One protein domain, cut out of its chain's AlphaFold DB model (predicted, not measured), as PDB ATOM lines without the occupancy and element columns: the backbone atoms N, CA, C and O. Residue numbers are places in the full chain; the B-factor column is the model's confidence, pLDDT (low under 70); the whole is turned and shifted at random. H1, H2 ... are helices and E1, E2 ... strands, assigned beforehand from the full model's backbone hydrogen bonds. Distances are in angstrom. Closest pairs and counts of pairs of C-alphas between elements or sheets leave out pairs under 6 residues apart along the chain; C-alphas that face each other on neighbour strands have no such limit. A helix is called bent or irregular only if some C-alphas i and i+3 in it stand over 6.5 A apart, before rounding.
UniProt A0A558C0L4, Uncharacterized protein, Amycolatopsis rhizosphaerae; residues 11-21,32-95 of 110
ATOM      1  N   LEU A  11     260.005 124.880 262.143       95.56
ATOM      2  CA  LEU A  11     259.524 125.252 260.816       95.56
ATOM      3  C   LEU A  11     260.064 124.269 259.783       95.56
ATOM      4  O   LEU A  11     261.276 124.163 259.598       95.56
ATOM      5  N   GLU A  12     259.161 123.616 259.060       95.44
ATOM      6  CA  GLU A  12     259.500 122.780 257.914       95.44
ATOM      7  C   GLU A  12     258.994 123.406 256.613       95.44
ATOM      8  O   GLU A  12     257.812 123.717 256.467       95.44
ATOM      9  N   LEU A  13     259.902 123.567 255.647       93.25
ATOM     10  CA  LEU A  13     259.593 123.980 254.283       93.25
ATOM     11  C   LEU A  13     260.047 122.887 253.307       93.25
ATOM     12  O   LEU A  13     261.194 122.871 252.856       93.25
ATOM     13  N   GLY A  14     259.123 121.991 252.952       89.12
ATOM     14  CA  GLY A  14     259.392 120.869 252.042       89.12
ATOM     15  C   GLY A  14     259.576 121.261 250.567       89.12
ATOM     16  O   GLY A  14     260.074 120.459 249.774       89.12
ATOM     17  N   GLY A  15     259.208 122.489 250.185       88.12
ATOM     18  CA  GLY A  15     259.421 123.008 248.831       88.12
ATOM     19  C   GLY A  15     260.908 123.063 248.467       88.12
ATOM     20  O   GLY A  15     261.741 123.394 249.310       88.12
ATOM     21  N   ARG A  16     261.245 122.749 247.207       86.56
ATOM     22  CA  ARG A  16     262.623 122.878 246.697       86.56
ATOM     23  C   ARG A  16     263.120 124.313 246.880       86.56
ATOM     24  O   ARG A  16     262.303 125.233 246.878       86.56
ATOM     25  N   ALA A  17     264.433 124.502 246.998       86.44
ATOM     26  CA  ALA A  17     265.043 125.806 247.271       86.44
ATOM     27  C   ALA A  17     264.568 126.916 246.312       86.44
ATOM     28  O   ALA A  17     264.349 128.036 246.750       86.44
ATOM     29  N   GLU A  18     264.326 126.600 245.038       88.25
ATOM     30  CA  GLU A  18     263.820 127.529 244.021       88.25
ATOM     31  C   GLU A  18     262.338 127.933 244.185       88.25
ATOM     32  O   GLU A  18     261.890 128.893 243.561       88.25
ATOM     33  N   TYR A  19     261.575 127.219 245.020       91.00
ATOM     34  CA  TYR A  19     260.140 127.432 245.253       91.00
ATOM     35  C   TYR A  19     259.793 127.762 246.712       91.00
ATOM     36  O   TYR A  19     258.617 127.946 247.031       91.00
ATOM     37  N   ARG A  20     260.785 127.827 247.607       92.44
ATOM     38  CA  ARG A  20     260.609 128.236 249.007       92.44
ATOM     39  C   ARG A  20     261.338 129.546 249.291       92.44
ATOM     40  O   ARG A  20     262.211 129.961 248.542       92.44
ATOM     41  N   SER A  21     260.995 130.171 250.411       92.12
ATOM     42  CA  SER A  21     261.718 131.323 250.942       92.12
ATOM     43  C   SER A  21     261.735 131.262 252.464       92.12
ATOM     44  O   SER A  21     260.689 131.085 253.087       92.12
ATOM     45  N   GLU A  32     263.635 127.133 267.095       98.25
ATOM     46  CA  GLU A  32     264.746 126.288 267.528       98.25
ATOM     47  C   GLU A  32     265.252 125.371 266.412       98.25
ATOM     48  O   GLU A  32     266.440 125.029 266.368       98.25
ATOM     49  N   LYS A  33     264.359 124.965 265.504       98.44
ATOM     50  CA  LYS A  33     264.654 124.014 264.433       98.44
ATOM     51  C   LYS A  33     264.062 124.463 263.104       98.44
ATOM     52  O   LYS A  33     262.888 124.820 263.013       98.44
ATOM     53  N   VAL A  34     264.879 124.377 262.060       98.06
ATOM     54  CA  VAL A  34     264.462 124.614 260.675       98.06
ATOM     55  C   VAL A  34     264.779 123.387 259.835       98.06
ATOM     56  O   VAL A  34     265.906 122.892 259.855       98.06
ATOM     57  N   ILE A  35     263.792 122.911 259.082       97.69
ATOM     58  CA  ILE A  35     263.927 121.822 258.117       97.69
ATOM     59  C   ILE A  35     263.639 122.379 256.725       97.69
ATOM     60  O   ILE A  35     262.608 123.015 256.500       97.69
ATOM     61  N   VAL A  36     264.541 122.138 255.777       96.88
ATOM     62  CA  VAL A  36     264.387 122.594 254.394       96.88
ATOM     63  C   VAL A  36     264.805 121.547 253.380       96.88
ATOM     64  O   VAL A  36     265.709 120.748 253.617       96.88
ATOM     65  N   THR A  37     264.213 121.632 252.193       94.88
ATOM     66  CA  THR A  37     264.765 121.011 250.987       94.88
ATOM     67  C   THR A  37     265.712 121.991 250.284       94.88
ATOM     68  O   THR A  37     265.353 123.138 249.998       94.88
ATOM     69  N   GLY A  38     266.925 121.530 249.980       93.94
ATOM     70  CA  GLY A  38     267.984 122.298 249.327       93.94
ATOM     71  C   GLY A  38     268.690 123.299 250.248       93.94
ATOM     72  O   GLY A  38     268.166 123.726 251.279       93.94
ATOM     73  N   ILE A  39     269.907 123.681 249.861       95.81
ATOM     74  CA  ILE A  39     270.790 124.541 250.661       95.81
ATOM     75  C   ILE A  39     270.253 125.988 250.659       95.81
ATOM     76  O   ILE A  39     270.022 126.530 249.577       95.81
ATOM     77  N   PRO A  40     270.054 126.628 251.832       96.88
ATOM     78  CA  PRO A  40     269.663 128.037 251.927       96.88
ATOM     79  C   PRO A  40     270.555 129.012 251.140       96.88
ATOM     80  O   PRO A  40     271.771 128.817 251.030       96.88
ATOM     81  N   SER A  41     269.955 130.083 250.612       96.31
ATOM     82  CA  SER A  41     270.700 131.186 249.989       96.31
ATOM     83  C   SER A  41     271.501 131.979 251.029       96.31
ATOM     84  O   SER A  41     271.305 131.837 252.235       96.31
ATOM     85  N   VAL A  42     272.405 132.854 250.580       97.06
ATOM     86  CA  VAL A  42     273.201 133.704 251.486       97.06
ATOM     87  C   VAL A  42     272.305 134.625 252.327       97.06
ATOM     88  O   VAL A  42     272.552 134.822 253.517       97.06
ATOM     89  N   GLU A  43     271.246 135.169 251.733       96.94
ATOM     90  CA  GLU A  43     270.270 136.030 252.404       96.94
ATOM     91  C   GLU A  43     269.461 135.253 253.444       96.94
ATOM     92  O   GLU A  43     269.263 135.737 254.558       96.94
ATOM     93  N   GLU A  44     269.047 134.031 253.113       97.12
ATOM     94  CA  GLU A  44     268.337 133.150 254.039       97.12
ATOM     95  C   GLU A  44     269.225 132.742 255.217       97.12
ATOM     96  O   GLU A  44     268.790 132.809 256.364       97.12
ATOM     97  N   VAL A  45     270.493 132.404 254.961       97.81
ATOM     98  CA  VAL A  45     271.482 132.135 256.015       97.81
ATOM     99  C   VAL A  45     271.634 133.338 256.942       97.81
ATOM    100  O   VAL A  45     271.690 133.169 258.158       97.81
ATOM    101  N   ARG A  46     271.666 134.559 256.396       97.62
ATOM    102  CA  ARG A  46     271.720 135.779 257.213       97.62
ATOM    103  C   ARG A  46     270.483 135.914 258.100       97.62
ATOM    104  O   ARG A  46     270.629 136.328 259.243       97.62
ATOM    105  N   GLY A  47     269.295 135.587 257.591       97.38
ATOM    106  CA  GLY A  47     268.060 135.559 258.381       97.38
ATOM    107  C   GLY A  47     268.128 134.538 259.519       97.38
ATOM    108  O   GLY A  47     267.916 134.894 260.675       97.38
ATOM    109  N   LEU A  48     268.526 133.301 259.206       97.81
ATOM    110  CA  LEU A  48     268.700 132.227 260.190       97.81
ATOM    111  C   LEU A  48     269.714 132.595 261.281       97.81
ATOM    112  O   LEU A  48     269.469 132.346 262.455       97.81
ATOM    113  N   GLY A  49     270.821 133.242 260.911       97.19
ATOM    114  CA  GLY A  49     271.855 133.673 261.855       97.19
ATOM    115  C   GLY A  49     271.410 134.753 262.849       97.19
ATOM    116  O   GLY A  49     272.129 135.013 263.809       97.19
ATOM    117  N   LYS A  50     270.246 135.387 262.648       96.69
ATOM    118  CA  LYS A  50     269.660 136.342 263.605       96.69
ATOM    119  C   LYS A  50     268.805 135.668 264.681       96.69
ATOM    120  O   LYS A  50     268.419 136.343 265.633       96.69
ATOM    121  N   LEU A  51     268.453 134.392 264.517       96.81
ATOM    122  CA  LEU A  51     267.538 133.697 265.419       96.81
ATOM    123  C   LEU A  51     268.269 133.257 266.696       96.81
ATOM    124  O   LEU A  51     269.139 132.391 266.623       96.81
ATOM    125  N   PRO A  52     267.916 133.804 267.874       96.06
ATOM    126  CA  PRO A  52     268.670 133.557 269.102       96.06
ATOM    127  C   PRO A  52     268.462 132.147 269.673       96.06
ATOM    128  O   PRO A  52     269.323 131.653 270.394       96.06
ATOM    129  N   ALA A  53     267.328 131.508 269.370       96.88
ATOM    130  CA  ALA A  53     266.997 130.164 269.844       96.88
ATOM    131  C   ALA A  53     267.381 129.054 268.851       96.88
ATOM    132  O   ALA A  53     267.304 127.871 269.198       96.88
ATOM    133  N   LEU A  54     267.790 129.406 267.625       98.12
ATOM    134  CA  LEU A  54     268.039 128.424 266.577       98.12
ATOM    135  C   LEU A  54     269.227 127.546 266.966       98.12
ATOM    136  O   LEU A  54     270.326 128.031 267.220       98.12
ATOM    137  N   ARG A  55     268.993 126.235 266.993       97.94
ATOM    138  CA  ARG A  55     269.981 125.223 267.391       97.94
ATOM    139  C   ARG A  55     270.184 124.140 266.343       97.94
ATOM    140  O   ARG A  55     271.250 123.525 266.314       97.94
ATOM    141  N   GLN A  56     269.189 123.904 265.485       98.31
ATOM    142  CA  GLN A  56     269.236 122.837 264.493       98.31
ATOM    143  C   GLN A  56     268.782 123.305 263.110       98.31
ATOM    144  O   GLN A  56     267.716 123.902 262.955       98.31
ATOM    145  N   LEU A  57     269.575 122.955 262.098       98.12
ATOM    146  CA  LEU A  57     269.224 123.086 260.689       98.12
ATOM    147  C   LEU A  57     269.290 121.707 260.025       98.12
ATOM    148  O   LEU A  57     270.343 121.073 260.007       98.12
ATOM    149  N   VAL A  58     268.173 121.246 259.473       97.69
ATOM    150  CA  VAL A  58     268.088 120.004 258.699       97.69
ATOM    151  C   VAL A  58     267.937 120.359 257.225       97.69
ATOM    152  O   VAL A  58     267.058 121.137 256.859       97.69
ATOM    153  N   ILE A  59     268.794 119.794 256.377       96.06
ATOM    154  CA  ILE A  59     268.774 120.029 254.930       96.06
ATOM    155  C   ILE A  59     268.601 118.699 254.209       96.06
ATOM    156  O   ILE A  59     269.508 117.865 254.186       96.06
ATOM    157  N   HIS A  60     267.454 118.528 253.563       94.06
ATOM    158  CA  HIS A  60     267.198 117.441 252.626       94.06
ATOM    159  C   HIS A  60     267.735 117.807 251.242       94.06
ATOM    160  O   HIS A  60     267.562 118.934 250.781       94.06
ATOM    161  N   GLY A  61     268.396 116.869 250.560       89.56
ATOM    162  CA  GLY A  61     268.927 117.116 249.218       89.56
ATOM    163  C   GLY A  61     270.006 118.202 249.190       89.56
ATOM    164  O   GLY A  61     269.905 119.155 248.419       89.56
ATOM    165  N   ALA A  62     271.040 118.070 250.025       88.50
ATOM    166  CA  ALA A  62     272.147 119.026 250.114       88.50
ATOM    167  C   ALA A  62     273.066 118.974 248.873       88.50
ATOM    168  O   ALA A  62     274.168 118.419 248.902       88.50
ATOM    169  N   ARG A  63     272.594 119.533 247.752       89.31
ATOM    170  CA  ARG A  63     273.314 119.593 246.475       89.31
ATOM    171  C   ARG A  63     273.210 120.982 245.823       89.31
ATOM    172  O   ARG A  63     272.132 121.571 245.878       89.31
ATOM    173  N   PRO A  64     274.281 121.452 245.152       93.12
ATOM    174  CA  PRO A  64     275.620 120.849 245.106       93.12
ATOM    175  C   PRO A  64     276.367 121.009 246.445       93.12
ATOM    176  O   PRO A  64     276.181 121.996 247.143       93.12
ATOM    177  N   VAL A  65     277.240 120.059 246.806       94.12
ATOM    178  CA  VAL A  65     277.985 120.087 248.091       94.12
ATOM    179  C   VAL A  65     278.824 121.361 248.248       94.12
ATOM    180  O   VAL A  65     278.950 121.879 249.355       94.12
ATOM    181  N   ALA A  66     279.331 121.913 247.142       94.44
ATOM    182  CA  ALA A  66     280.083 123.168 247.127       94.44
ATOM    183  C   ALA A  66     279.307 124.354 247.731       94.44
ATOM    184  O   ALA A  66     279.920 125.256 248.294       94.44
ATOM    185  N   ASP A  67     277.974 124.337 247.679       96.06
ATOM    186  CA  ASP A  67     277.141 125.420 248.207       96.06
ATOM    187  C   ASP A  67     277.039 125.402 249.738       96.06
ATOM    188  O   ASP A  67     276.640 126.404 250.334       96.06
ATOM    189  N   LEU A  68     277.451 124.318 250.406       97.00
ATOM    190  CA  LEU A  68     277.437 124.229 251.869       97.00
ATOM    191  C   LEU A  68     278.321 125.287 252.530       97.00
ATOM    192  O   LEU A  68     278.029 125.690 253.651       97.00
ATOM    193  N   VAL A  69     279.339 125.813 251.837       97.31
ATOM    194  CA  VAL A  69     280.177 126.915 252.347       97.31
ATOM    195  C   VAL A  69     279.360 128.154 252.732       97.31
ATOM    196  O   VAL A  69     279.798 128.931 253.579       97.31
ATOM    197  N   ARG A  70     278.155 128.322 252.165       97.44
ATOM    198  CA  ARG A  70     277.220 129.395 252.531       97.44
ATOM    199  C   ARG A  70     276.778 129.308 253.990       97.44
ATOM    200  O   ARG A  70     276.479 130.343 254.568       97.44
ATOM    201  N   LEU A  71     276.763 128.115 254.591       97.88
ATOM    202  CA  LEU A  71     276.284 127.889 255.960       97.88
ATOM    203  C   LEU A  71     277.352 128.148 257.029       97.88
ATOM    204  O   LEU A  71     277.042 128.079 258.212       97.88
ATOM    205  N   ARG A  72     278.595 128.479 256.650       96.75
ATOM    206  CA  ARG A  72     279.690 128.770 257.596       96.75
ATOM    207  C   ARG A  72     279.343 129.794 258.691       96.75
ATOM    208  O   ARG A  72     279.757 129.569 259.826       96.75
ATOM    209  N   PRO A  73     278.572 130.870 258.426       96.88
ATOM    210  CA  PRO A  73     278.145 131.797 259.479       96.88
ATOM    211  C   PRO A  73     277.300 131.148 260.585       96.88
ATOM    212  O   PRO A  73     277.188 131.707 261.669       96.88
ATOM    213  N   LEU A  74     276.719 129.972 260.327       96.56
ATOM    214  CA  LEU A  74     275.901 129.203 261.265       96.56
ATOM    215  C   LEU A  74     276.718 128.158 262.044       96.56
ATOM    216  O   LEU A  74     276.149 127.185 262.528       96.56
ATOM    217  N   GLY A  75     278.041 128.320 262.156       88.88
ATOM    218  CA  GLY A  75     278.956 127.299 262.691       88.88
ATOM    219  C   GLY A  75     278.624 126.757 264.090       88.88
ATOM    220  O   GLY A  75     279.028 125.649 264.409       88.88
ATOM    221  N   ALA A  76     277.848 127.479 264.906       91.25
ATOM    222  CA  ALA A  76     277.394 126.999 266.216       91.25
ATOM    223  C   ALA A  76     276.206 126.013 266.154       91.25
ATOM    224  O   ALA A  76     275.897 125.363 267.155       91.25
ATOM    225  N   LEU A  77     275.518 125.906 265.012       96.25
ATOM    226  CA  LEU A  77     274.345 125.047 264.861       96.25
ATOM    227  C   LEU A  77     274.732 123.575 264.699       96.25
ATOM    228  O   LEU A  77     275.746 123.224 264.090       96.25
ATOM    229  N   GLN A  78     273.845 122.692 265.159       97.88
ATOM    230  CA  GLN A  78     273.832 121.317 264.681       97.88
ATOM    231  C   GLN A  78     273.220 121.291 263.277       97.88
ATOM    232  O   GLN A  78     272.067 121.685 263.091       97.88
ATOM    233  N   ILE A  79     273.982 120.808 262.296       97.81
ATOM    234  CA  ILE A  79     273.523 120.707 260.910       97.81
ATOM    235  C   ILE A  79     273.384 119.233 260.546       97.81
ATOM    236  O   ILE A  79     274.352 118.473 260.567       97.81
ATOM    237  N   GLU A  80     272.168 118.832 260.199       97.56
ATOM    238  CA  GLU A  80     271.863 117.492 259.713       97.56
ATOM    239  C   GLU A  80     271.684 117.530 258.199       97.56
ATOM    240  O   GLU A  80     270.844 118.266 257.678       97.56
ATOM    241  N   LEU A  81     272.471 116.732 257.482       96.06
ATOM    242  CA  LEU A  81     272.444 116.694 256.025       96.06
ATOM    243  C   LEU A  81     271.891 115.355 255.522       96.06
ATOM    244  O   LEU A  81     272.441 114.286 255.805       96.06
ATOM    245  N   GLY A  82     270.822 115.420 254.732       93.31
ATOM    246  CA  GLY A  82     270.264 114.299 253.982       93.31
ATOM    247  C   GLY A  82     270.774 114.265 252.539       93.31
ATOM    248  O   GLY A  82     270.991 115.306 251.916       93.31
ATOM    249  N   GLU A  83     270.936 113.058 251.991       88.88
ATOM    250  CA  GLU A  83     271.289 112.827 250.576       88.88
ATOM    251  C   GLU A  83     272.585 113.523 250.102       88.88
ATOM    252  O   GLU A  83     272.695 113.982 248.960       88.88
ATOM    253  N   VAL A  84     273.594 113.579 250.976       90.56
ATOM    254  CA  VAL A  84     274.929 114.103 250.648       90.56
ATOM    255  C   VAL A  84     275.741 113.043 249.911       90.56
ATOM    256  O   VAL A  84     276.023 111.983 250.469       90.56
ATOM    257  N   ALA A  85     276.156 113.345 248.679       87.56
ATOM    258  CA  ALA A  85     276.991 112.445 247.883       87.56
ATOM    259  C   ALA A  85     278.428 112.338 248.426       87.56
ATOM    260  O   ALA A  85     278.981 111.243 248.482       87.56
ATOM    261  N   ASP A  86     279.008 113.459 248.861       93.88
ATOM    262  CA  ASP A  86     280.370 113.529 249.390       93.88
ATOM    263  C   ASP A  86     280.369 114.102 250.814       93.88
ATOM    264  O   ASP A  86     280.272 115.313 251.036       93.88
ATOM    265  N   ARG A  87     280.443 113.204 251.801       94.81
ATOM    266  CA  ARG A  87     280.475 113.575 253.222       94.81
ATOM    267  C   ARG A  87     281.804 114.210 253.633       94.81
ATOM    268  O   ARG A  87     281.810 114.948 254.614       94.81
ATOM    269  N   SER A  88     282.903 113.921 252.930       96.00
ATOM    270  CA  SER A  88     284.206 114.528 253.222       96.00
ATOM    271  C   SER A  88     284.183 115.992 252.814       96.00
ATOM    272  O   SER A  88     284.376 116.859 253.659       96.00
ATOM    273  N   ALA A  89     283.788 116.273 251.571       96.50
ATOM    274  CA  ALA A  89     283.654 117.641 251.083       96.50
ATOM    275  C   ALA A  89     282.645 118.460 251.909       96.50
ATOM    276  O   ALA A  89     282.847 119.653 252.125       96.50
ATOM    277  N   ALA A  90     281.582 117.836 252.430       96.44
ATOM    278  CA  ALA A  90     280.661 118.505 253.350       96.44
ATOM    279  C   ALA A  90     281.323 118.904 254.684       96.44
ATOM    280  O   ALA A  90     281.060 119.998 255.185       96.44
ATOM    281  N   ARG A  91     282.193 118.052 255.242       96.56
ATOM    282  CA  ARG A  91     282.987 118.375 256.441       96.56
ATOM    283  C   ARG A  91     283.996 119.485 256.158       96.56
ATOM    284  O   ARG A  91     284.099 120.408 256.955       96.56
ATOM    285  N   ASP A  92     284.659 119.448 255.007       97.12
ATOM    286  CA  ASP A  92     285.608 120.489 254.592       97.12
ATOM    287  C   ASP A  92     284.913 121.843 254.356       97.12
ATOM    288  O   ASP A  92     285.453 122.918 254.637       97.12
ATOM    289  N   ALA A  93     283.674 121.812 253.856       96.38
ATOM    290  CA  ALA A  93     282.863 123.008 253.676       96.38
ATOM    291  C   ALA A  93     282.451 123.636 255.018       96.38
ATOM    292  O   ALA A  93     282.390 124.868 255.114       96.38
ATOM    293  N   LEU A  94     282.199 122.812 256.039       96.38
ATOM    294  CA  LEU A  94     281.665 123.208 257.344       96.38
ATOM    295  C   LEU A  94     282.491 122.625 258.506       96.38
ATOM    296  O   LEU A  94     281.967 121.828 259.284       96.38
ATOM    297  N   PRO A  95     283.763 123.041 258.654       94.44
ATOM    298  CA  PRO A  95     284.680 122.435 259.620       94.44
ATOM    299  C   PRO A  95     284.271 122.680 261.079       94.44
ATOM    300  O   PRO A  95     284.513 121.833 261.932       94.44
TER     301      PRO A  95
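This is residues 11 to 21 and 32 to 95 of the 110 residues of an uncharacterized protein of Amycolatopsis rhizosphaerae (UniProt A0A558C0L4). A parallel sheet of four strands stands with a row of three short helices, H1, H2 and H3, along one side of it, set off from the strands, so that H2 only grazes the sheet and H3 lies out past the E4 edge. Residues 14 to 21 follow E1 with no named element, residues 17 to 19 being a short run of helix, and the stretch folds back before it stops at a cut after residue 21. The printed part has 75 residues with four named strands and three named helices, in the order E1, E2, H1, E3, H2, E4, H3; the sheet's order is E1, E2, E3, E4, all parallel, and the class is mixed, helices and strands. The whole is compact, with a radius of gyration of the C-alphas of 11.2 A, and rounded, with spans of 29 by 26 by 18 A.

E1, residues 11 to 13, is an edge strand, parallel to E2, residues 33 to 37, at 3 degrees; N 13 and O 35 are 2.9 A apart, within hydrogen-bond range. E2 is parallel to E3, residues 56 to 60, at 14 degrees, with N 58 and O 34 within hydrogen-bond range at 2.8 A. E3 is parallel to E4, residues 78 to 82, the other edge strand, at 11 degrees, with N 82 and O 59 within hydrogen-bond range at 2.8 A. H1, residues 42 to 48, is not on the sheet; E2, H1 and E3 form a strand-helix-strand unit, two parallel neighbour strands with a helix between them in the chain, and its crossover is right-handed. E3, H2 and E4 form another right-handed one, H2 being residues 65 to 74. H2 is only just on the sheet, with 5 pairs of C-alphas within 10 A, and only grazes it with its residues 68 to 74. H1 and H2 touch at a steep tilt of 42 degrees, the same way; their closest C-alphas, of Val 42 and Arg 70, are 6.0 A apart. H2 and H3, residues 87 to 93, touch at a steep tilt of 51 degrees, the same way; their closest C-alphas, of Val 69 and Ala 93, are 4.9 A apart. H3 is not on the sheet, and H1 and H3 are apart. In H1 and H3 every O i to N i+4 pair is within hydrogen-bond range; in H2 0 of 6 are, beside 5 of 7 O i to N i+3 pairs.

E1 begins at C-alpha 11, (259.524, 125.252, 260.816). E2 is 13.8 A long, E3 13.2 A and E4 13.3 A. H2 is 16.2 A long from C-alpha 65 at (277.985, 120.087, 248.091), and is irregular: C-alphas 70 and 73 are 7.4 A apart. H1 is 9.9 A long; H3, 9.7 A long, ends at C-alpha 93, (282.863, 123.008, 253.676).

The two C-alphas farthest apart, of Pro 52 and Ala 85, are 31.1 A apart. Residues 22 to 31 are not printed; C-alphas 21 and 32 are 17.6 A apart across this cut, which lies in the link from E1 to E2. Of the links that are printed whole, H1 to E3 is short and the others are tight. The mean pLDDT of the printed part is 94.9, and no printed residue is under 70.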